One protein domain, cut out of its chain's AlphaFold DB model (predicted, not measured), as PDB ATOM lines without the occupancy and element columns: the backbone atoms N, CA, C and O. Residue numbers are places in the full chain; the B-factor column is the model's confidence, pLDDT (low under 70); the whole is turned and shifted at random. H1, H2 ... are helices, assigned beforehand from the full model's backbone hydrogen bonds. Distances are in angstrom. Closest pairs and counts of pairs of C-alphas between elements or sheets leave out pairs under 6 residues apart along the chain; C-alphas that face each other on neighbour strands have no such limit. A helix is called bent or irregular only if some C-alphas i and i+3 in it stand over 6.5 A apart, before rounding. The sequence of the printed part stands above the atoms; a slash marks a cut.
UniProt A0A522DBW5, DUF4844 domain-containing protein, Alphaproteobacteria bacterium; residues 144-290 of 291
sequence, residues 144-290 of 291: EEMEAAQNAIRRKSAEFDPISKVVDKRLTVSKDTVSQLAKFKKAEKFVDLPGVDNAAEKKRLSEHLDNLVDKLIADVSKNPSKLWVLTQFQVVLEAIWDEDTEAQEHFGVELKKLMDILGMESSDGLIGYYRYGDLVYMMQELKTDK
ATOM      1  N   GLU A 144     100.755 141.405  95.072       42.03
ATOM      2  CA  GLU A 144     101.633 142.310  94.318       42.03
ATOM      3  C   GLU A 144     102.625 143.096  95.198       42.03
ATOM      4  O   GLU A 144     103.769 143.326  94.801       42.03
ATOM      5  N   GLU A 145     102.226 143.510  96.404       43.34
ATOM      6  CA  GLU A 145     103.112 144.212  97.343       43.34
ATOM      7  C   GLU A 145     104.127 143.249  97.979       43.34
ATOM      8  O   GLU A 145     105.266 143.638  98.251       43.34
ATOM      9  N   MET A 146     103.739 141.985  98.168       41.38
ATOM     10  CA  MET A 146     104.617 140.904  98.623       41.38
ATOM     11  C   MET A 146     105.659 140.553  97.555       41.38
ATOM     12  O   MET A 146     106.854 140.528  97.852       41.38
ATOM     13  N   GLU A 147     105.230 140.379  96.306       43.25
ATOM     14  CA  GLU A 147     106.107 140.068  95.176       43.25
ATOM     15  C   GLU A 147     107.082 141.222  94.879       43.25
ATOM     16  O   GLU A 147     108.274 141.006  94.644       43.25
ATOM     17  N   ALA A 148     106.625 142.477  94.944       43.44
ATOM     18  CA  ALA A 148     107.488 143.645  94.761       43.44
ATOM     19  C   ALA A 148     108.556 143.767  95.863       43.44
ATOM     20  O   ALA A 148     109.700 144.136  95.578       43.44
ATOM     21  N   ALA A 149     108.207 143.437  97.110       41.91
ATOM     22  CA  ALA A 149     109.131 143.463  98.239       41.91
ATOM     23  C   ALA A 149     110.141 142.306  98.192       41.91
ATOM     24  O   ALA A 149     111.337 142.548  98.350       41.91
ATOM     25  N   GLN A 150     109.695 141.085  97.878       43.69
ATOM     26  CA  GLN A 150     110.574 139.936  97.626       43.69
ATOM     27  C   GLN A 150     111.548 140.229  96.483       43.69
ATOM     28  O   GLN A 150     112.744 139.988  96.610       43.69
ATOM     29  N   ASN A 151     111.081 140.852  95.399       45.75
ATOM     30  CA  ASN A 151     111.942 141.259  94.291       45.75
ATOM     31  C   ASN A 151     112.930 142.376  94.666       45.75
ATOM     32  O   ASN A 151     114.041 142.414  94.138       45.75
ATOM     33  N   ALA A 152     112.566 143.290  95.568       45.31
ATOM     34  CA  ALA A 152     113.469 144.330  96.059       45.31
ATOM     35  C   ALA A 152     114.536 143.770  97.015       45.31
ATOM     36  O   ALA A 152     115.701 144.154  96.909       45.31
ATOM     37  N   ILE A 153     114.158 142.828  97.884       42.94
ATOM     38  CA  ILE A 153     115.081 142.051  98.719       42.94
ATOM     39  C   ILE A 153     116.012 141.248  97.816       42.94
ATOM     40  O   ILE A 153     117.215 141.429  97.896       42.94
ATOM     41  N   ARG A 154     115.482 140.502  96.841       47.69
ATOM     42  CA  ARG A 154     116.265 139.767  95.838       47.69
ATOM     43  C   ARG A 154     117.278 140.659  95.115       47.69
ATOM     44  O   ARG A 154     118.408 140.241  94.891       47.69
ATOM     45  N   ARG A 155     116.905 141.900  94.778       44.56
ATOM     46  CA  ARG A 155     117.804 142.880  94.141       44.56
ATOM     47  C   ARG A 155     118.898 143.406  95.074       44.56
ATOM     48  O   ARG A 155     120.006 143.605  94.597       44.56
ATOM     49  N   LYS A 156     118.614 143.625  96.362       41.66
ATOM     50  CA  LYS A 156     119.613 144.077  97.352       41.66
ATOM     51  C   LYS A 156     120.495 142.934  97.866       41.66
ATOM     52  O   LYS A 156     121.704 143.097  97.967       41.66
ATOM     53  N   SER A 157     119.918 141.763  98.115       43.09
ATOM     54  CA  SER A 157     120.615 140.509  98.408       43.09
ATOM     55  C   SER A 157     121.580 140.134  97.275       43.09
ATOM     56  O   SER A 157     122.683 139.680  97.549       43.09
ATOM     57  N   ALA A 158     121.248 140.449  96.013       46.62
ATOM     58  CA  ALA A 158     122.152 140.289  94.869       46.62
ATOM     59  C   ALA A 158     123.397 141.207  94.878       46.62
ATOM     60  O   ALA A 158     124.330 140.953  94.118       46.62
ATOM     61  N   GLU A 159     123.458 142.250  95.716       52.62
ATOM     62  CA  GLU A 159     124.673 143.067  95.890       52.62
ATOM     63  C   GLU A 159     125.688 142.409  96.843       52.62
ATOM     64  O   GLU A 159     126.884 142.709  96.787       52.62
ATOM     65  N   PHE A 160     125.235 141.481  97.693       59.81
ATOM     66  CA  PHE A 160     126.077 140.704  98.595       59.81
ATOM     67  C   PHE A 160     126.112 139.240  98.157       59.81
ATOM     68  O   PHE A 160     125.227 138.457  98.478       59.81
ATOM     69  N   ASP A 161     127.182 138.851  97.470       69.56
ATOM     70  CA  ASP A 161     127.420 137.451  97.128       69.56
ATOM     71  C   ASP A 161     128.053 136.718  98.330       69.56
ATOM     72  O   ASP A 161     129.219 136.987  98.657       69.56
ATOM     73  N   PRO A 162     127.341 135.805  99.021       68.69
ATOM     74  CA  PRO A 162     127.888 135.100 100.177       68.69
ATOM     75  C   PRO A 162     129.078 134.205  99.805       68.69
ATOM     76  O   PRO A 162     129.941 133.981 100.660       68.69
ATOM     77  N   ILE A 163     129.209 133.766  98.541       78.06
ATOM     78  CA  ILE A 163     130.400 133.023  98.106       78.06
ATOM     79  C   ILE A 163     131.660 133.879  98.171       78.06
ATOM     80  O   ILE A 163     132.743 133.356  98.428       78.06
ATOM     81  N   SER A 164     131.532 135.202  98.021       75.25
ATOM     82  CA  SER A 164     132.668 136.128  98.078       75.25
ATOM     83  C   SER A 164     133.342 136.161  99.454       75.25
ATOM     84  O   SER A 164     134.467 136.647  99.584       75.25
ATOM     85  N   LYS A 165     132.658 135.666 100.495       77.00
ATOM     86  CA  LYS A 165     133.166 135.591 101.871       77.00
ATOM     87  C   LYS A 165     133.759 134.233 102.225       77.00
ATOM     88  O   LYS A 165     134.366 134.108 103.289       77.00
ATOM     89  N   VAL A 166     133.613 133.236 101.356       73.44
ATOM     90  CA  VAL A 166     134.170 131.905 101.582       73.44
ATOM     91  C   VAL A 166     135.690 131.969 101.519       73.44
ATOM     92  O   VAL A 166     136.284 132.372 100.519       73.44
ATOM     93  N   VAL A 167     136.330 131.512 102.592       73.19
ATOM     94  CA  VAL A 167     137.779 131.334 102.617       73.19
ATOM     95  C   VAL A 167     138.079 129.962 102.033       73.19
ATOM     96  O   VAL A 167     137.774 128.936 102.650       73.19
ATOM     97  N   ASP A 168     138.663 129.934 100.832       89.44
ATOM     98  CA  ASP A 168     138.990 128.671 100.178       89.44
ATOM     99  C   ASP A 168     140.013 127.865 100.993       89.44
ATOM    100  O   ASP A 168     140.980 128.390 101.552       89.44
ATOM    101  N   LYS A 169     139.794 126.554 101.046       82.94
ATOM    102  CA  LYS A 169     140.648 125.583 101.724       82.94
ATOM    103  C   LYS A 169     140.685 124.323 100.881       82.94
ATOM    104  O   LYS A 169     139.646 123.811 100.462       82.94
ATOM    105  N   ARG A 170     141.886 123.790 100.662       90.31
ATOM    106  CA  ARG A 170     142.047 122.508  99.978       90.31
ATOM    107  C   ARG A 170     141.459 121.386 100.835       90.31
ATOM    108  O   ARG A 170     141.777 121.281 102.020       90.31
ATOM    109  N   LEU A 171     140.637 120.544 100.224       91.00
ATOM    110  CA  LEU A 171     140.013 119.386 100.855       91.00
ATOM    111  C   LEU A 171     140.865 118.130 100.653       91.00
ATOM    112  O   LEU A 171     141.587 117.995  99.662       91.00
ATOM    113  N   THR A 172     140.757 117.185 101.584       90.31
ATOM    114  CA  THR A 172     141.346 115.852 101.421       90.31
ATOM    115  C   THR A 172     140.272 114.913 100.892       90.31
ATOM    116  O   THR A 172     139.428 114.444 101.646       90.31
ATOM    117  N   VAL A 173     140.297 114.648  99.586       90.75
ATOM    118  CA  VAL A 173     139.326 113.762  98.932       90.75
ATOM    119  C   VAL A 173     139.962 112.397  98.713       90.75
ATOM    120  O   VAL A 173     140.926 112.259  97.959       90.75
ATOM    121  N   SER A 174     139.416 111.380  99.373       89.81
ATOM    122  CA  SER A 174     139.852 109.992  99.226       89.81
ATOM    123  C   SER A 174     138.799 109.151  98.496       89.81
ATOM    124  O   SER A 174     137.667 109.584  98.275       89.81
ATOM    125  N   LYS A 175     139.143 107.902  98.150       85.81
ATOM    126  CA  LYS A 175     138.145 106.937  97.650       85.81
ATOM    127  C   LYS A 175     137.029 106.684  98.667       85.81
ATOM    128  O   LYS A 175     135.897 106.429  98.264       85.81
ATOM    129  N   ASP A 176     137.346 106.770  99.956       93.81
ATOM    130  CA  ASP A 176     136.359 106.627 101.022       93.81
ATOM    131  C   ASP A 176     135.360 107.794 101.005       93.81
ATOM    132  O   ASP A 176     134.158 107.550 101.005       93.81
ATOM    133  N   THR A 177     135.827 109.034 100.811       94.00
ATOM    134  CA  THR A 177     134.967 110.221 100.633       94.00
ATOM    135  C   THR A 177     133.931 110.005  99.526       94.00
ATOM    136  O   THR A 177     132.735 110.181  99.739       94.00
ATOM    137  N   VAL A 178     134.366 109.549  98.346       93.69
ATOM    138  CA  VAL A 178     133.459 109.281  97.214       93.69
ATOM    139  C   VAL A 178     132.486 108.141  97.533       93.69
ATOM    140  O   VAL A 178     131.303 108.220  97.199       93.69
ATOM    141  N   SER A 179     132.948 107.089  98.220       96.44
ATOM    142  CA  SER A 179     132.069 106.003  98.656       96.44
ATOM    143  C   SER A 179     131.024 106.464  99.672       96.44
ATOM    144  O   SER A 179     129.902 105.958  99.638       96.44
ATOM    145  N   GLN A 180     131.369 107.373 100.583       97.69
ATOM    146  CA  GLN A 180     130.446 107.927 101.569       97.69
ATOM    147  C   GLN A 180     129.394 108.823 100.905       97.69
ATOM    148  O   GLN A 180     128.212 108.666 101.197       97.69
ATOM    149  N   LEU A 181     129.780 109.660  99.935       97.62
ATOM    150  CA  LEU A 181     128.830 110.438  99.126       97.62
ATOM    151  C   LEU A 181     127.838 109.528  98.385       97.62
ATOM    152  O   LEU A 181     126.633 109.767  98.396       97.62
ATOM    153  N   ALA A 182     128.316 108.426  97.798       97.38
ATOM    154  CA  ALA A 182     127.446 107.458  97.132       97.38
ATOM    155  C   ALA A 182     126.490 106.737  98.103       97.38
ATOM    156  O   ALA A 182     125.376 106.380  97.714       97.38
ATOM    157  N   LYS A 183     126.907 106.512  99.359       97.88
ATOM    158  CA  LYS A 183     126.029 105.986 100.417       97.88
ATOM    159  C   LYS A 183     124.978 107.017 100.820       97.88
ATOM    160  O   LYS A 183     123.807 106.664 100.875       97.88
ATOM    161  N   PHE A 184     125.386 108.269 101.024       97.62
ATOM    162  CA  PHE A 184     124.484 109.378 101.333       97.62
ATOM    163  C   PHE A 184     123.393 109.528 100.265       97.62
ATOM    164  O   PHE A 184     122.215 109.584 100.597       97.62
ATOM    165  N   LYS A 185     123.763 109.481  98.978       97.19
ATOM    166  CA  LYS A 185     122.800 109.555  97.868       97.19
ATOM    167  C   LYS A 185     121.701 108.491  97.965       97.19
ATOM    168  O   LYS A 185     120.540 108.766  97.695       97.19
ATOM    169  N   LYS A 186     122.061 107.261  98.339       96.69
ATOM    170  CA  LYS A 186     121.118 106.133  98.424       96.69
ATOM    171  C   LYS A 186     120.267 106.145  99.690       96.69
ATOM    172  O   LYS A 186     119.287 105.407  99.742       96.69
ATOM    173  N   ALA A 187     120.673 106.897 100.709       94.69
ATOM    174  CA  ALA A 187     119.921 106.999 101.942       94.69
ATOM    175  C   ALA A 187     118.622 107.780 101.711       94.69
ATOM    176  O   ALA A 187     118.560 108.694 100.879       94.69
ATOM    177  N   GLU A 188     117.596 107.400 102.466       93.12
ATOM    178  CA  GLU A 188     116.384 108.195 102.608       93.12
ATOM    179  C   GLU A 188     116.730 109.521 103.300       93.12
ATOM    180  O   GLU A 188     117.547 109.560 104.223       93.12
ATOM    181  N   LYS A 189     116.141 110.612 102.812       92.38
ATOM    182  CA  LYS A 189     116.411 111.985 103.249       92.38
ATOM    183  C   LYS A 189     115.121 112.588 103.777       92.38
ATOM    184  O   LYS A 189     114.040 112.145 103.394       92.38
ATOM    185  N   PHE A 190     115.234 113.619 104.613       89.75
ATOM    186  CA  PHE A 190     114.068 114.369 105.095       89.75
ATOM    187  C   PHE A 190     113.053 113.507 105.866       89.75
ATOM    188  O   PHE A 190     111.856 113.778 105.823       89.75
ATOM    189  N   VAL A 191     113.504 112.462 106.573       82.62
ATOM    190  CA  VAL A 191     112.619 111.574 107.355       82.62
ATOM    191  C   VAL A 191     111.762 112.396 108.322       82.62
ATOM    192  O   VAL A 191     110.538 112.251 108.326       82.62
ATOM    193  N   ASP A 192     112.392 113.354 109.005       77.69
ATOM    194  CA  ASP A 192     111.775 114.203 110.027       77.69
ATOM    195  C   ASP A 192     111.174 115.510 109.496       77.69
ATOM    196  O   ASP A 192     110.798 116.364 110.296       77.69
ATOM    197  N   LEU A 193     111.101 115.709 108.172       74.62
ATOM    198  CA  LEU A 193     110.464 116.911 107.624       74.62
ATOM    199  C   LEU A 193     108.978 116.917 108.044       74.62
ATOM    200  O   LEU A 193     108.276 115.931 107.759       74.62
ATOM    201  N   PRO A 194     108.507 117.970 108.739       66.75
ATOM    202  CA  PRO A 194     107.134 118.071 109.220       66.75
ATOM    203  C   PRO A 194     106.150 118.351 108.071       66.75
ATOM    204  O   PRO A 194     106.551 118.705 106.968       66.75
ATOM    205  N   GLY A 195     104.851 118.163 108.317       61.38
ATOM    206  CA  GLY A 195     103.781 118.446 107.346       61.38
ATOM    207  C   GLY A 195     102.891 117.241 107.028       61.38
ATOM    208  O   GLY A 195     103.335 116.092 107.030       61.38
ATOM    209  N   VAL A 196     101.605 117.501 106.772       52.25
ATOM    210  CA  VAL A 196     100.645 116.486 106.304       52.25
ATOM    211  C   VAL A 196     100.832 116.317 104.793       52.25
ATOM    212  O   VAL A 196     100.841 117.306 104.071       52.25
ATOM    213  N   ASP A 197     100.993 115.079 104.318       66.00
ATOM    214  CA  ASP A 197     101.151 114.734 102.891       66.00
ATOM    215  C   ASP A 197     102.362 115.367 102.164       66.00
ATOM    216  O   ASP A 197     102.354 115.570 100.949       66.00
ATOM    217  N   ASN A 198     103.475 115.582 102.871       80.44
ATOM    218  CA  ASN A 198     104.706 116.177 102.323       80.44
ATOM    219  C   ASN A 198     105.536 115.264 101.389       80.44
ATOM    220  O   ASN A 198     106.691 115.549 101.076       80.44
ATOM    221  N   ALA A 199     104.979 114.156 100.892       85.12
ATOM    222  CA  ALA A 199     105.715 113.193 100.068       85.12
ATOM    223  C   ALA A 199     106.258 113.806  98.761       85.12
ATOM    224  O   ALA A 199     107.369 113.485  98.332       85.12
ATOM    225  N   ALA A 200     105.488 114.697  98.128       85.12
ATOM    226  CA  ALA A 200     105.908 115.386  96.906       85.12
ATOM    227  C   ALA A 200     107.054 116.376  97.166       85.12
ATOM    228  O   ALA A 200     107.980 116.479  96.363       85.12
ATOM    229  N   GLU A 201     107.005 117.061  98.304       86.62
ATOM    230  CA  GLU A 201     108.021 118.003  98.764       86.62
ATOM    231  C   GLU A 201     109.329 117.280  99.103       86.62
ATOM    232  O   GLU A 201     110.364 117.569  98.504       86.62
ATOM    233  N   LYS A 202     109.269 116.227  99.935       91.56
ATOM    234  CA  LYS A 202     110.418 115.357 100.244       91.56
ATOM    235  C   LYS A 202     111.097 114.839  98.983       91.56
ATOM    236  O   LYS A 202     112.327 114.813  98.905       91.56
ATOM    237  N   LYS A 203     110.304 114.429  97.988       93.00
ATOM    238  CA  LYS A 203     110.819 113.955  96.702       93.00
ATOM    239  C   LYS A 203     111.549 115.069  95.949       93.00
ATOM    240  O   LYS A 203     112.690 114.856  95.551       93.00
ATOM    241  N   ARG A 204     110.932 116.244  95.796       92.94
ATOM    242  CA  ARG A 204     111.528 117.401  95.106       92.94
ATOM    243  C   ARG A 204     112.837 117.846  95.769       92.94
ATOM    244  O   ARG A 204     113.856 117.961  95.093       92.94
ATOM    245  N   LEU A 205     112.848 118.005  97.094       94.56
ATOM    246  CA  LEU A 205     114.056 118.353  97.852       94.56
ATOM    247  C   LEU A 205     115.144 117.273  97.712       94.56
ATOM    248  O   LEU A 205     116.322 117.581  97.528       94.56
ATOM    249  N   SER A 206     114.761 115.992  97.731       96.25
ATOM    250  CA  SER A 206     115.701 114.884  97.520       96.25
ATOM    251  C   SER A 206     116.326 114.908  96.129       96.25
ATOM    252  O   SER A 206     117.522 114.658  96.016       96.25
ATOM    253  N   GLU A 207     115.567 115.253  95.088       96.56
ATOM    254  CA  GLU A 207     116.082 115.370  93.719       96.56
ATOM    255  C   GLU A 207     117.147 116.471  93.606       96.56
ATOM    256  O   GLU A 207     118.216 116.240  93.033       96.56
ATOM    257  N   HIS A 208     116.915 117.641  94.208       96.75
ATOM    258  CA  HIS A 208     117.910 118.717  94.274       96.75
ATOM    259  C   HIS A 208     119.216 118.257  94.936       96.75
ATOM    260  O   HIS A 208     120.312 118.494  94.420       96.75
ATOM    261  N   LEU A 209     119.095 117.557  96.061       97.44
ATOM    262  CA  LEU A 209     120.232 117.089  96.836       97.44
ATOM    263  C   LEU A 209     120.976 115.934  96.147       97.44
ATOM    264  O   LEU A 209     122.206 115.914  96.140       97.44
ATOM    265  N   ASP A 210     120.264 115.012  95.503       97.81
ATOM    266  CA  ASP A 210     120.866 113.914  94.742       97.81
ATOM    267  C   ASP A 210     121.630 114.420  93.513       97.81
ATOM    268  O   ASP A 210     122.728 113.931  93.234       97.81
ATOM    269  N   ASN A 211     121.104 115.440  92.828       97.56
ATOM    270  CA  ASN A 211     121.794 116.099  91.720       97.56
ATOM    271  C   ASN A 211     123.080 116.801  92.187       97.56
ATOM    272  O   ASN A 211     124.121 116.697  91.530       97.56
ATOM    273  N   LEU A 212     123.039 117.474  93.345       98.25
ATOM    274  CA  LEU A 212     124.239 118.037  93.966       98.25
ATOM    275  C   LEU A 212     125.261 116.928  94.265       98.25
ATOM    276  O   LEU A 212     126.437 117.059  93.924       98.25
ATOM    277  N   VAL A 213     124.830 115.818  94.863       98.44
ATOM    278  CA  VAL A 213     125.728 114.712  95.222       98.44
ATOM    279  C   VAL A 213     126.359 114.063  93.991       98.44
ATOM    280  O   VAL A 213     127.556 113.770  94.018       98.44
ATOM    281  N   ASP A 214     125.621 113.904  92.892       98.31
ATOM    282  CA  ASP A 214     126.184 113.429  91.622       98.31
ATOM    283  C   ASP A 214     127.298 114.345  91.111       98.31
ATOM    284  O   ASP A 214     128.365 113.871  90.702       98.31
ATOM    285  N   LYS A 215     127.093 115.663  91.200       97.56
ATOM    286  CA  LYS A 215     128.108 116.651  90.826       97.56
ATOM    287  C   LYS A 215     129.358 116.544  91.701       97.56
ATOM    288  O   LYS A 215     130.477 116.564  91.180       97.56
ATOM    289  N   LEU A 216     129.187 116.379  93.013       97.69
ATOM    290  CA  LEU A 216     130.299 116.197  93.949       97.69
ATOM    291  C   LEU A 216     131.077 114.910  93.647       97.69
ATOM    292  O   LEU A 216     132.299 114.955  93.523       97.69
ATOM    293  N   ILE A 217     130.388 113.780  93.458       97.38
ATOM    294  CA  ILE A 217     131.008 112.489  93.114       97.38
ATOM    295  C   ILE A 217     131.838 112.602  91.829       97.38
ATOM    296  O   ILE A 217     132.955 112.080  91.772       97.38
ATOM    297  N   ALA A 218     131.321 113.292  90.810       96.00
ATOM    298  CA  ALA A 218     131.983 113.415  89.516       96.00
ATOM    299  C   ALA A 218     133.260 114.274  89.559       96.00
ATOM    300  O   ALA A 218     134.242 113.962  88.871       96.00
ATOM    301  N   ASP A 219     133.249 115.361  90.339       95.81
ATOM    302  CA  ASP A 219     134.198 116.461  90.140       95.81
ATOM    303  C   ASP A 219     134.991 116.886  91.384       95.81
ATOM    304  O   ASP A 219     136.033 117.524  91.218       95.81
ATOM    305  N   VAL A 220     134.616 116.487  92.607       94.00
ATOM    306  CA  VAL A 220     135.318 116.939  93.830       94.00
ATOM    307  C   VAL A 220     136.756 116.416  93.920       94.00
ATOM    308  O   VAL A 220     137.638 117.092  94.438       94.00
ATOM    309  N   SER A 221     137.042 115.246  93.337       92.50
ATOM    310  CA  SER A 221     138.420 114.725  93.252       92.50
ATOM    311  C   SER A 221     139.302 115.541  92.299       92.50
ATOM    312  O   SER A 221     140.517 115.590  92.477       92.50
ATOM    313  N   LYS A 222     138.698 116.179  91.288       93.62
ATOM    314  CA  LYS A 222     139.390 117.068  90.339       93.62
ATOM    315  C   LYS A 222     139.517 118.485  90.906       93.62
ATOM    316  O   LYS A 222     140.477 119.178  90.593       93.62
ATOM    317  N   ASN A 223     138.572 118.879  91.762       92.56
ATOM    318  CA  ASN A 223     138.477 120.197  92.379       92.56
ATOM    319  C   ASN A 223     138.348 120.074  93.909       92.56
ATOM    320  O   ASN A 223     137.289 120.380  94.458       92.56
ATOM    321  N   PRO A 224     139.392 119.616  94.627       93.56
ATOM    322  CA  PRO A 224     139.329 119.422  96.072       93.56
ATOM    323  C   PRO A 224     139.448 120.773  96.797       93.56
ATOM    324  O   PRO A 224     140.447 121.050  97.460       93.56
ATOM    325  N   SER A 225     138.449 121.633  96.626       93.94
ATOM    326  CA  SER A 225     138.394 123.011  97.109       93.94
ATOM    327  C   SER A 225     137.075 123.237  97.837       93.94
ATOM    328  O   SER A 225     136.000 122.928  97.322       93.94
ATOM    329  N   LYS A 226     137.174 123.799  99.041       89.56
ATOM    330  CA  LYS A 226     136.028 124.242  99.829       89.56
ATOM    331  C   LYS A 226     135.201 125.262  99.056       89.56
ATOM    332  O   LYS A 226     133.981 125.147  99.045       89.56
ATOM    333  N   LEU A 227     135.855 126.228  98.409       82.31
ATOM    334  CA  LEU A 227     135.172 127.234  97.602       82.31
ATOM    335  C   LEU A 227     134.371 126.573  96.484       82.31
ATOM    336  O   LEU A 227     133.181 126.834  96.363       82.31
ATOM    337  N   TRP A 228     134.983 125.648  95.741       94.19
ATOM    338  CA  TRP A 228     134.297 124.937  94.663       94.19
ATOM    339  C   TRP A 228     133.063 124.166  95.156       94.19
ATOM    340  O   TRP A 228     131.999 124.258  94.539       94.19
ATOM    341  N   VAL A 229     133.185 123.441  96.277       96.44
ATOM    342  CA  VAL A 229     132.061 122.715  96.895       96.44
ATOM    343  C   VAL A 229     130.953 123.680  97.301       96.44
ATOM    344  O   VAL A 229     129.792 123.453  96.962       96.44
ATOM    345  N   LEU A 230     131.298 124.765  97.996       89.50
ATOM    346  CA  LEU A 230     130.318 125.740  98.466       89.50
ATOM    347  C   LEU A 230     129.652 126.494  97.310       89.50
ATOM    348  O   LEU A 230     128.476 126.819  97.416       89.50
ATOM    349  N   THR A 231     130.319 126.662  96.166       85.81
ATOM    350  CA  THR A 231     129.663 127.154  94.947       85.81
ATOM    351  C   THR A 231     128.578 126.188  94.465       85.81
ATOM    352  O   THR A 231     127.514 126.632  94.049       85.81
ATOM    353  N   GLN A 232     128.793 124.869  94.552       94.69
ATOM    354  CA  GLN A 232     127.740 123.907  94.194       94.69
ATOM    355  C   GLN A 232     126.585 123.939  95.206       94.69
ATOM    356  O   GLN A 232     125.427 123.791  94.824       94.69
ATOM    357  N   PHE A 233     126.891 124.160  96.488       94.81
ATOM    358  CA  PHE A 233     125.870 124.320  97.526       94.81
ATOM    359  C   PHE A 233     125.026 125.571  97.277       94.81
ATOM    360  O   PHE A 233     123.811 125.514  97.401       94.81
ATOM    361  N   GLN A 234     125.652 126.681  96.889       86.88
ATOM    362  CA  GLN A 234     124.939 127.914  96.575       86.88
ATOM    363  C   GLN A 234     123.925 127.722  95.448       86.88
ATOM    364  O   GLN A 234     122.778 128.117  95.606       86.88
ATOM    365  N   VAL A 235     124.308 127.041  94.362       83.44
ATOM    366  CA  VAL A 235     123.394 126.763  93.240       83.44
ATOM    367  C   VAL A 235     122.130 126.042  93.708       83.44
ATOM    368  O   VAL A 235     121.032 126.372  93.265       83.44
ATOM    369  N   VAL A 236     122.263 125.053  94.598       91.62
ATOM    370  CA  VAL A 236     121.087 124.319  95.080       91.62
ATOM    371  C   VAL A 236     120.282 125.120  96.099       91.62
ATOM    372  O   VAL A 236     119.061 125.060  96.065       91.62
ATOM    373  N   LEU A 237     120.945 125.900  96.955       85.44
ATOM    374  CA  LEU A 237     120.289 126.780  97.921       85.44
ATOM    375  C   LEU A 237     119.488 127.892  97.226       85.44
ATOM    376  O   LEU A 237     118.392 128.216  97.663       85.44
ATOM    377  N   GLU A 238     119.990 128.427  96.112       80.38
ATOM    378  CA  GLU A 238     119.254 129.359  95.247       80.38
ATOM    379  C   GLU A 238     118.039 128.696  94.588       80.38
ATOM    380  O   GLU A 238     117.006 129.337  94.418       80.38
ATOM    381  N   ALA A 239     118.142 127.416  94.221       81.50
ATOM    382  CA  ALA A 239     117.053 126.687  93.572       81.50
ATOM    383  C   ALA A 239     115.883 126.375  94.517       81.50
ATOM    384  O   ALA A 239     114.756 126.237  94.051       81.50
ATOM    385  N   ILE A 240     116.150 126.267  95.820       80.88
ATOM    386  CA  ILE A 240     115.140 126.013  96.856       80.88
ATOM    387  C   ILE A 240     114.775 127.278  97.642       80.88
ATOM    388  O   ILE A 240     114.159 127.190  98.701       80.88
ATOM    389  N   TRP A 241     115.179 128.456  97.161       69.12
ATOM    390  CA  TRP A 241     114.980 129.719  97.878       69.12
ATOM    391  C   TRP A 241     113.501 130.014  98.159       69.12
ATOM    392  O   TRP A 241     113.170 130.616  99.175       69.12
ATOM    393  N   ASP A 242     112.608 129.580  97.271       64.50
ATOM    394  CA  ASP A 242     111.166 129.812  97.401       64.50
ATOM    395  C   ASP A 242     110.448 128.716  98.217       64.50
ATOM    396  O   ASP A 242     109.229 128.769  98.378       64.50
ATOM    397  N   GLU A 243     111.178 127.715  98.721       73.00
ATOM    398  CA  GLU A 243     110.628 126.717  99.646       73.00
ATOM    399  C   GLU A 243     110.336 127.337 101.021       73.00
ATOM    400  O   GLU A 243     110.933 128.349 101.403       73.00
ATOM    401  N   ASP A 244     109.436 126.720 101.789       63.34
ATOM    402  CA  ASP A 244     109.131 127.177 103.144       63.34
ATOM    403  C   ASP A 244     110.317 127.020 104.115       63.34
ATOM    404  O   ASP A 244     111.357 126.417 103.830       63.34
ATOM    405  N   THR A 245     110.176 127.627 105.294       59.31
ATOM    406  CA  THR A 245     111.251 127.687 106.289       59.31
ATOM    407  C   THR A 245     111.639 126.296 106.796       59.31
ATOM    408  O   THR A 245     112.823 126.034 107.017       59.31
ATOM    409  N   GLU A 246     110.682 125.385 106.964       63.75
ATOM    410  CA  GLU A 246     110.924 124.006 107.373       63.75
ATOM    411  C   GLU A 246     111.713 123.239 106.303       63.75
ATOM    412  O   GLU A 246     112.723 122.596 106.617       63.75
ATOM    413  N   ALA A 247     111.335 123.366 105.034       73.31
ATOM    414  CA  ALA A 247     112.070 122.794 103.913       73.31
ATOM    415  C   ALA A 247     113.528 123.283 103.870       73.31
ATOM    416  O   ALA A 247     114.457 122.467 103.820       73.31
ATOM    417  N   GLN A 248     113.756 124.598 103.958       74.62
ATOM    418  CA  GLN A 248     115.100 125.195 103.955       74.62
ATOM    419  C   GLN A 248     115.944 124.752 105.161       74.62
ATOM    420  O   GLN A 248     117.139 124.453 105.026       74.62
ATOM    421  N   GLU A 249     115.325 124.647 106.337       68.69
ATOM    422  CA  GLU A 249     115.968 124.209 107.577       68.69
ATOM    423  C   GLU A 249     116.477 122.775 107.452       68.69
ATOM    424  O   GLU A 249     117.659 122.501 107.708       68.69
ATOM    425  N   HIS A 250     115.594 121.864 107.044       81.94
ATOM    426  CA  HIS A 250     115.926 120.455 106.892       81.94
ATOM    427  C   HIS A 250     116.909 120.238 105.735       81.94
ATOM    428  O   HIS A 250     117.828 119.424 105.854       81.94
ATOM    429  N   PHE A 251     116.817 121.026 104.661       89.06
ATOM    430  CA  PHE A 251     117.808 121.005 103.586       89.06
ATOM    431  C   PHE A 251     119.195 121.424 104.076       89.06
ATOM    432  O   PHE A 251     120.194 120.755 103.800       89.06
ATOM    433  N   GLY A 252     119.272 122.475 104.894       84.81
ATOM    434  CA  GLY A 252     120.513 122.899 105.535       84.81
ATOM    435  C   GLY A 252     121.125 121.834 106.455       84.81
ATOM    436  O   GLY A 252     122.351 121.768 106.577       84.81
ATOM    437  N   VAL A 253     120.309 120.989 107.096       85.31
ATOM    438  CA  VAL A 253     120.787 119.842 107.893       85.31
ATOM    439  C   VAL A 253     121.437 118.789 106.998       85.31
ATOM    440  O   VAL A 253     122.538 118.326 107.302       85.31
ATOM    441  N   GLU A 254     120.816 118.449 105.872       94.88
ATOM    442  CA  GLU A 254     121.386 117.489 104.925       94.88
ATOM    443  C   GLU A 254     122.696 117.993 104.291       94.88
ATOM    444  O   GLU A 254     123.666 117.239 104.173       94.88
ATOM    445  N   LEU A 255     122.789 119.290 103.972       95.00
ATOM    446  CA  LEU A 255     124.036 119.900 103.493       95.00
ATOM    447  C   LEU A 255     125.173 119.813 104.523       95.00
ATOM    448  O   LEU A 255     126.331 119.631 104.143       95.00
ATOM    449  N   LYS A 256     124.876 119.892 105.827       87.31
ATOM    450  CA  LYS A 256     125.891 119.712 106.881       87.31
ATOM    451  C   LYS A 256     126.417 118.280 106.937       87.31
ATOM    452  O   LYS A 256     127.624 118.098 107.044       87.31
ATOM    453  N   LYS A 257     125.558 117.271 106.759       93.31
ATOM    454  CA  LYS A 257     126.009 115.871 106.655       93.31
ATOM    455  C   LYS A 257     126.972 115.679 105.474       93.31
ATOM    456  O   LYS A 257     127.968 114.969 105.591       93.31
ATOM    457  N   LEU A 258     126.716 116.342 104.340       96.00
ATOM    458  CA  LEU A 258     127.647 116.346 103.205       96.00
ATOM    459  C   LEU A 258     128.978 117.030 103.536       96.00
ATOM    460  O   LEU A 258     130.031 116.548 103.118       96.00
ATOM    461  N   MET A 259     128.954 118.127 104.296       93.56
ATOM    462  CA  MET A 259     130.175 118.787 104.770       93.56
ATOM    463  C   MET A 259     131.015 117.873 105.663       93.56
ATOM    464  O   MET A 259     132.233 117.834 105.488       93.56
ATOM    465  N   ASP A 260     130.383 117.103 106.549       91.12
ATOM    466  CA  ASP A 260     131.080 116.145 107.412       91.12
ATOM    467  C   ASP A 260     131.804 115.076 106.579       91.12
ATOM    468  O   ASP A 260     132.995 114.828 106.785       91.12
ATOM    469  N   ILE A 261     131.136 114.518 105.558       95.31
ATOM    470  CA  ILE A 261     131.745 113.568 104.606       95.31
ATOM    471  C   ILE A 261     132.958 114.190 103.892       95.31
ATOM    472  O   ILE A 261     133.965 113.521 103.639       95.31
ATOM    473  N   LEU A 262     132.870 115.476 103.551       93.62
ATOM    474  CA  LEU A 262     133.912 116.226 102.847       93.62
ATOM    475  C   LEU A 262     135.011 116.773 103.777       93.62
ATOM    476  O   LEU A 262     135.964 117.390 103.290       93.62
ATOM    477  N   GLY A 263     134.908 116.552 105.093       84.81
ATOM    478  CA  GLY A 263     135.864 117.044 106.088       84.81
ATOM    479  C   GLY A 263     135.856 118.569 106.238       84.81
ATOM    480  O   GLY A 263     136.907 119.183 106.437       84.81
ATOM    481  N   MET A 264     134.692 119.198 106.080       86.00
ATOM    482  CA  MET A 264     134.519 120.647 106.140       86.00
ATOM    483  C   MET A 264     133.963 121.104 107.492       86.00
ATOM    484  O   MET A 264     132.837 120.792 107.848       86.00
ATOM    485  N   GLU A 265     134.718 121.943 108.202       75.69
ATOM    486  CA  GLU A 265     134.328 122.466 109.526       75.69
ATOM    487  C   GLU A 265     133.259 123.578 109.478       75.69
ATOM    488  O   GLU A 265     132.620 123.881 110.483       75.69
ATOM    489  N   SER A 266     133.106 124.259 108.337       72.75
ATOM    490  CA  SER A 266     132.295 125.478 108.218       72.75
ATOM    491  C   SER A 266     131.862 125.723 106.774       72.75
ATOM    492  O   SER A 266     132.618 125.441 105.844       72.75
ATOM    493  N   SER A 267     130.673 126.308 106.595       77.38
ATOM    494  CA  SER A 267     130.178 126.833 105.313       77.38
ATOM    495  C   SER A 267     130.491 128.324 105.119       77.38
ATOM    496  O   SER A 267     129.964 128.942 104.206       77.38
ATOM    497  N   ASP A 268     131.236 128.929 106.048       71.38
ATOM    498  CA  ASP A 268     131.549 130.365 106.133       71.38
ATOM    499  C   ASP A 268     130.312 131.262 106.039       71.38
ATOM    500  O   ASP A 268     130.303 132.303 105.395       71.38
ATOM    501  N   GLY A 269     129.235 130.829 106.695       58.84
ATOM    502  CA  GLY A 269     127.980 131.568 106.719       58.84
ATOM    503  C   GLY A 269     127.086 131.353 105.498       58.84
ATOM    504  O   GLY A 269     125.929 131.736 105.592       58.84
ATOM    505  N   LEU A 270     127.533 130.668 104.431       76.69
ATOM    506  CA  LEU A 270     126.725 130.432 103.221       76.69
ATOM    507  C   LEU A 270     125.359 129.800 103.535       76.69
ATOM    508  O   LEU A 270     124.327 130.401 103.272       76.69
ATOM    509  N   ILE A 271     125.334 128.626 104.176       79.25
ATOM    510  CA  ILE A 271     124.070 127.953 104.539       79.25
ATOM    511  C   ILE A 271     123.228 128.834 105.477       79.25
ATOM    512  O   ILE A 271     122.008 128.814 105.421       79.25
ATOM    513  N   GLY A 272     123.869 129.623 106.344       63.50
ATOM    514  CA  GLY A 272     123.166 130.562 107.219       63.50
ATOM    515  C   GLY A 272     122.523 131.719 106.456       63.50
ATOM    516  O   GLY A 272     121.427 132.126 106.811       63.50
ATOM    517  N   TYR A 273     123.166 132.217 105.401       68.12
ATOM    518  CA  TYR A 273     122.634 133.270 104.542       68.12
ATOM    519  C   TYR A 273     121.398 132.796 103.775       68.12
ATOM    520  O   TYR A 273     120.393 133.485 103.757       68.12
ATOM    521  N   TYR A 274     121.411 131.590 103.220       71.31
ATOM    522  CA  TYR A 274     120.239 131.074 102.505       71.31
ATOM    523  C   TYR A 274     119.096 130.627 103.433       71.31
ATOM    524  O   TYR A 274     118.001 130.375 102.959       71.31
ATOM    525  N   ARG A 275     119.337 130.552 104.751       65.94
ATOM    526  CA  ARG A 275     118.305 130.278 105.769       65.94
ATOM    527  C   ARG A 275     117.791 131.533 106.473       65.94
ATOM    528  O   ARG A 275     116.657 131.578 106.925       65.94
ATOM    529  N   TYR A 276     118.649 132.544 106.634       54.34
ATOM    530  CA  TYR A 276     118.396 133.710 107.495       54.34
ATOM    531  C   TYR A 276     118.861 135.049 106.895       54.34
ATOM    532  O   TYR A 276     118.744 136.084 107.549       54.34
ATOM    533  N   GLY A 277     119.458 135.054 105.705       51.03
ATOM    534  CA  GLY A 277     120.161 136.196 105.105       51.03
ATOM    535  C   GLY A 277     119.241 137.367 104.806       51.03
ATOM    536  O   GLY A 277     119.604 138.508 105.089       51.03
ATOM    537  N   ASP A 278     118.015 137.073 104.387       47.22
ATOM    538  CA  ASP A 278     116.942 138.051 104.264       47.22
ATOM    539  C   ASP A 278     116.710 138.772 105.602       47.22
ATOM    540  O   ASP A 278     116.738 139.998 105.669       47.22
ATOM    541  N   LEU A 279     116.604 138.039 106.712       44.69
ATOM    542  CA  LEU A 279     116.356 138.601 108.045       44.69
ATOM    543  C   LEU A 279     117.532 139.421 108.597       44.69
ATOM    544  O   LEU A 279     117.315 140.457 109.228       44.69
ATOM    545  N   VAL A 280     118.771 138.981 108.377       42.56
ATOM    546  CA  VAL A 280     119.974 139.663 108.886       42.56
ATOM    547  C   VAL A 280     120.252 140.953 108.109       42.56
ATOM    548  O   VAL A 280     120.502 141.991 108.727       42.56
ATOM    549  N   TYR A 281     120.138 140.923 106.777       41.47
ATOM    550  CA  TYR A 281     120.344 142.099 105.925       41.47
ATOM    551  C   TYR A 281     119.222 143.136 106.119       41.47
ATOM    552  O   TYR A 281     119.493 144.322 106.317       41.47
ATOM    553  N   MET A 282     117.961 142.690 106.204       41.59
ATOM    554  CA  MET A 282     116.809 143.558 106.502       41.59
ATOM    555  C   MET A 282     116.907 144.259 107.869       41.59
ATOM    556  O   MET A 282     116.412 145.375 108.045       41.59
ATOM    557  N   MET A 283     117.546 143.629 108.860       40.62
ATOM    558  CA  MET A 283     117.686 144.176 110.215       40.62
ATOM    559  C   MET A 283     118.877 145.123 110.387       40.62
ATOM    560  O   MET A 283     118.847 145.954 111.304       40.62
ATOM    561  N   GLN A 284     119.899 145.021 109.536       41.25
ATOM    562  CA  GLN A 284     121.021 145.963 109.496       41.25
ATOM    563  C   GLN A 284     120.581 147.322 108.929       41.25
ATOM    564  O   GLN A 284     120.851 148.343 109.564       41.25
ATOM    565  N   GLU A 285     119.791 147.360 107.847       39.47
ATOM    566  CA  GLU A 285     119.294 148.636 107.293       39.47
ATOM    567  C   GLU A 285     118.375 149.404 108.266       39.47
ATOM    568  O   GLU A 285     118.486 150.620 108.422       39.47
ATOM    569  N   LEU A 286     117.534 148.699 109.036       37.28
ATOM    570  CA  LEU A 286     116.709 149.316 110.088       37.28
ATOM    571  C   LEU A 286     117.525 149.926 111.247       37.28
ATOM    572  O   LEU A 286     116.987 150.723 112.026       37.28
ATOM    573  N   LYS A 287     118.790 149.519 111.427       38.62
ATOM    574  CA  LYS A 287     119.695 150.060 112.457       38.62
ATOM    575  C   LYS A 287     120.500 151.248 111.941       38.62
ATOM    576  O   LYS A 287     120.765 152.158 112.726       38.62
ATOM    577  N   THR A 288     120.859 151.266 110.659       37.12
ATOM    578  CA  THR A 288     121.607 152.371 110.043       37.12
ATOM    579  C   THR A 288     120.760 153.628 109.840       37.12
ATOM    580  O   THR A 288     121.296 154.719 109.991       37.12
ATOM    581  N   ASP A 289     119.442 153.496 109.658       36.47
ATOM    582  CA  ASP A 289     118.489 154.623 109.539       36.47
ATOM    583  C   ASP A 289     118.154 155.332 110.875       36.47
ATOM    584  O   ASP A 289     117.267 156.183 110.952       36.47
ATOM    585  N   LYS A 290     118.850 154.988 111.970       36.69
ATOM    586  CA  LYS A 290     118.760 155.692 113.266       36.69
ATOM    587  C   LYS A 290     119.849 156.758 113.479       36.69
ATOM    588  O   LYS A 290     120.030 157.202 114.615       36.69
TER     589      LYS A 290
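What this domain is: This is residues 144 to 290 of the 291 residues of the protein "DUF4844 domain-containing protein" of Alphaproteobacteria bacterium (UniProt A0A522DBW5). Four helices, H3, H4, H5 and H6, lie side by side in an up-and-down bundle, and a kinked helix, H7, begins on H5 and H6 and leads away from them as an arm that H1 meets sideways. The ends of this outlying pair, residues 144 to 149 of H1 and residues 283 to 290, stick out free, while the short H2 packs on H5. The printed part has 147 residues with seven named helices, H1 to H7 in order along the chain, and no named strand; the class is all helix. The whole is compact, with a radius of gyration of the C-alphas of 16.6 A, and flat, spanning 54 by 40 by 20 A.

Where its parts are: H1 is residues 144 to 157, with C-alpha 144 at (101.633, 142.310, 94.318). H2 is residues 162 to 165 and H3 residues 175 to 186. H4, residues 199 to 219, is the longest helix by residues and measures 30.3 A from first to last C-alpha. It begins with C-alpha 199 at (105.715, 113.193, 100.068). H5, residues 226 to 239, measures 20.1 A, and H6, residues 245 to 261, 24.9 A. H7, residues 270 to 288, measures 23.5 A and ends with C-alpha 288 at (121.607, 152.371, 110.043). It has a kink of 74 degrees near residue 277 and is irregular, with C-alphas 275 and 278 8.0 A apart.

How they stand to each other: In the bundle, each helix runs against the one before it. H3 and H4, a helical hairpin, touch at a shallow tilt of 18 degrees, their closest C-alphas those of Lys 185 and Asp 210 at 5.7 A. H4 and H5, also a helical hairpin, touch at 27 degrees, closest at the C-alphas of His 208 and Val 236, 6.5 A. H3 touches H6 through residues 258 to 261 of H6 alone, closest at Thr 177 and Ile 261, C-alphas 6.1 A apart. H6 is close to but not clearly touching H5, with the C-alphas of Phe 233 and Leu 255 7.6 A apart. H7 touches H5 about perpendicular at 76 degrees, through residues 270 to 274 of H7 alone, closest at the C-alphas of Leu 237 and Tyr 274, 6.3 A. H7 touches H6 at a steep tilt of 55 degrees, the closest C-alphas being those of Gly 252 and Ile 271, 6.3 A. H2 touches H5, with the C-alphas of Ile 163 and Thr 231 6.7 A apart. H1 touches H7 at 81 degrees, about perpendicular, closest at the C-alphas of Ile 153 and Asp 278, 7.1 A; it is apart from H5. Every O i to N i+4 pair is within hydrogen-bond range in H1, H3, H4, H5 and H6, and 11 of 15 are in H7; H2 is too short for one.

The domain as a whole: The C-alphas of Lys 175 and Lys 290, the two farthest apart, are 54.7 A apart. The printed part has no cut, and the link from H3 to H4 is long. Mean pLDDT of the printed part is 76.4; 48 residues are under 70, among them 144 to 162 and 275 to 290.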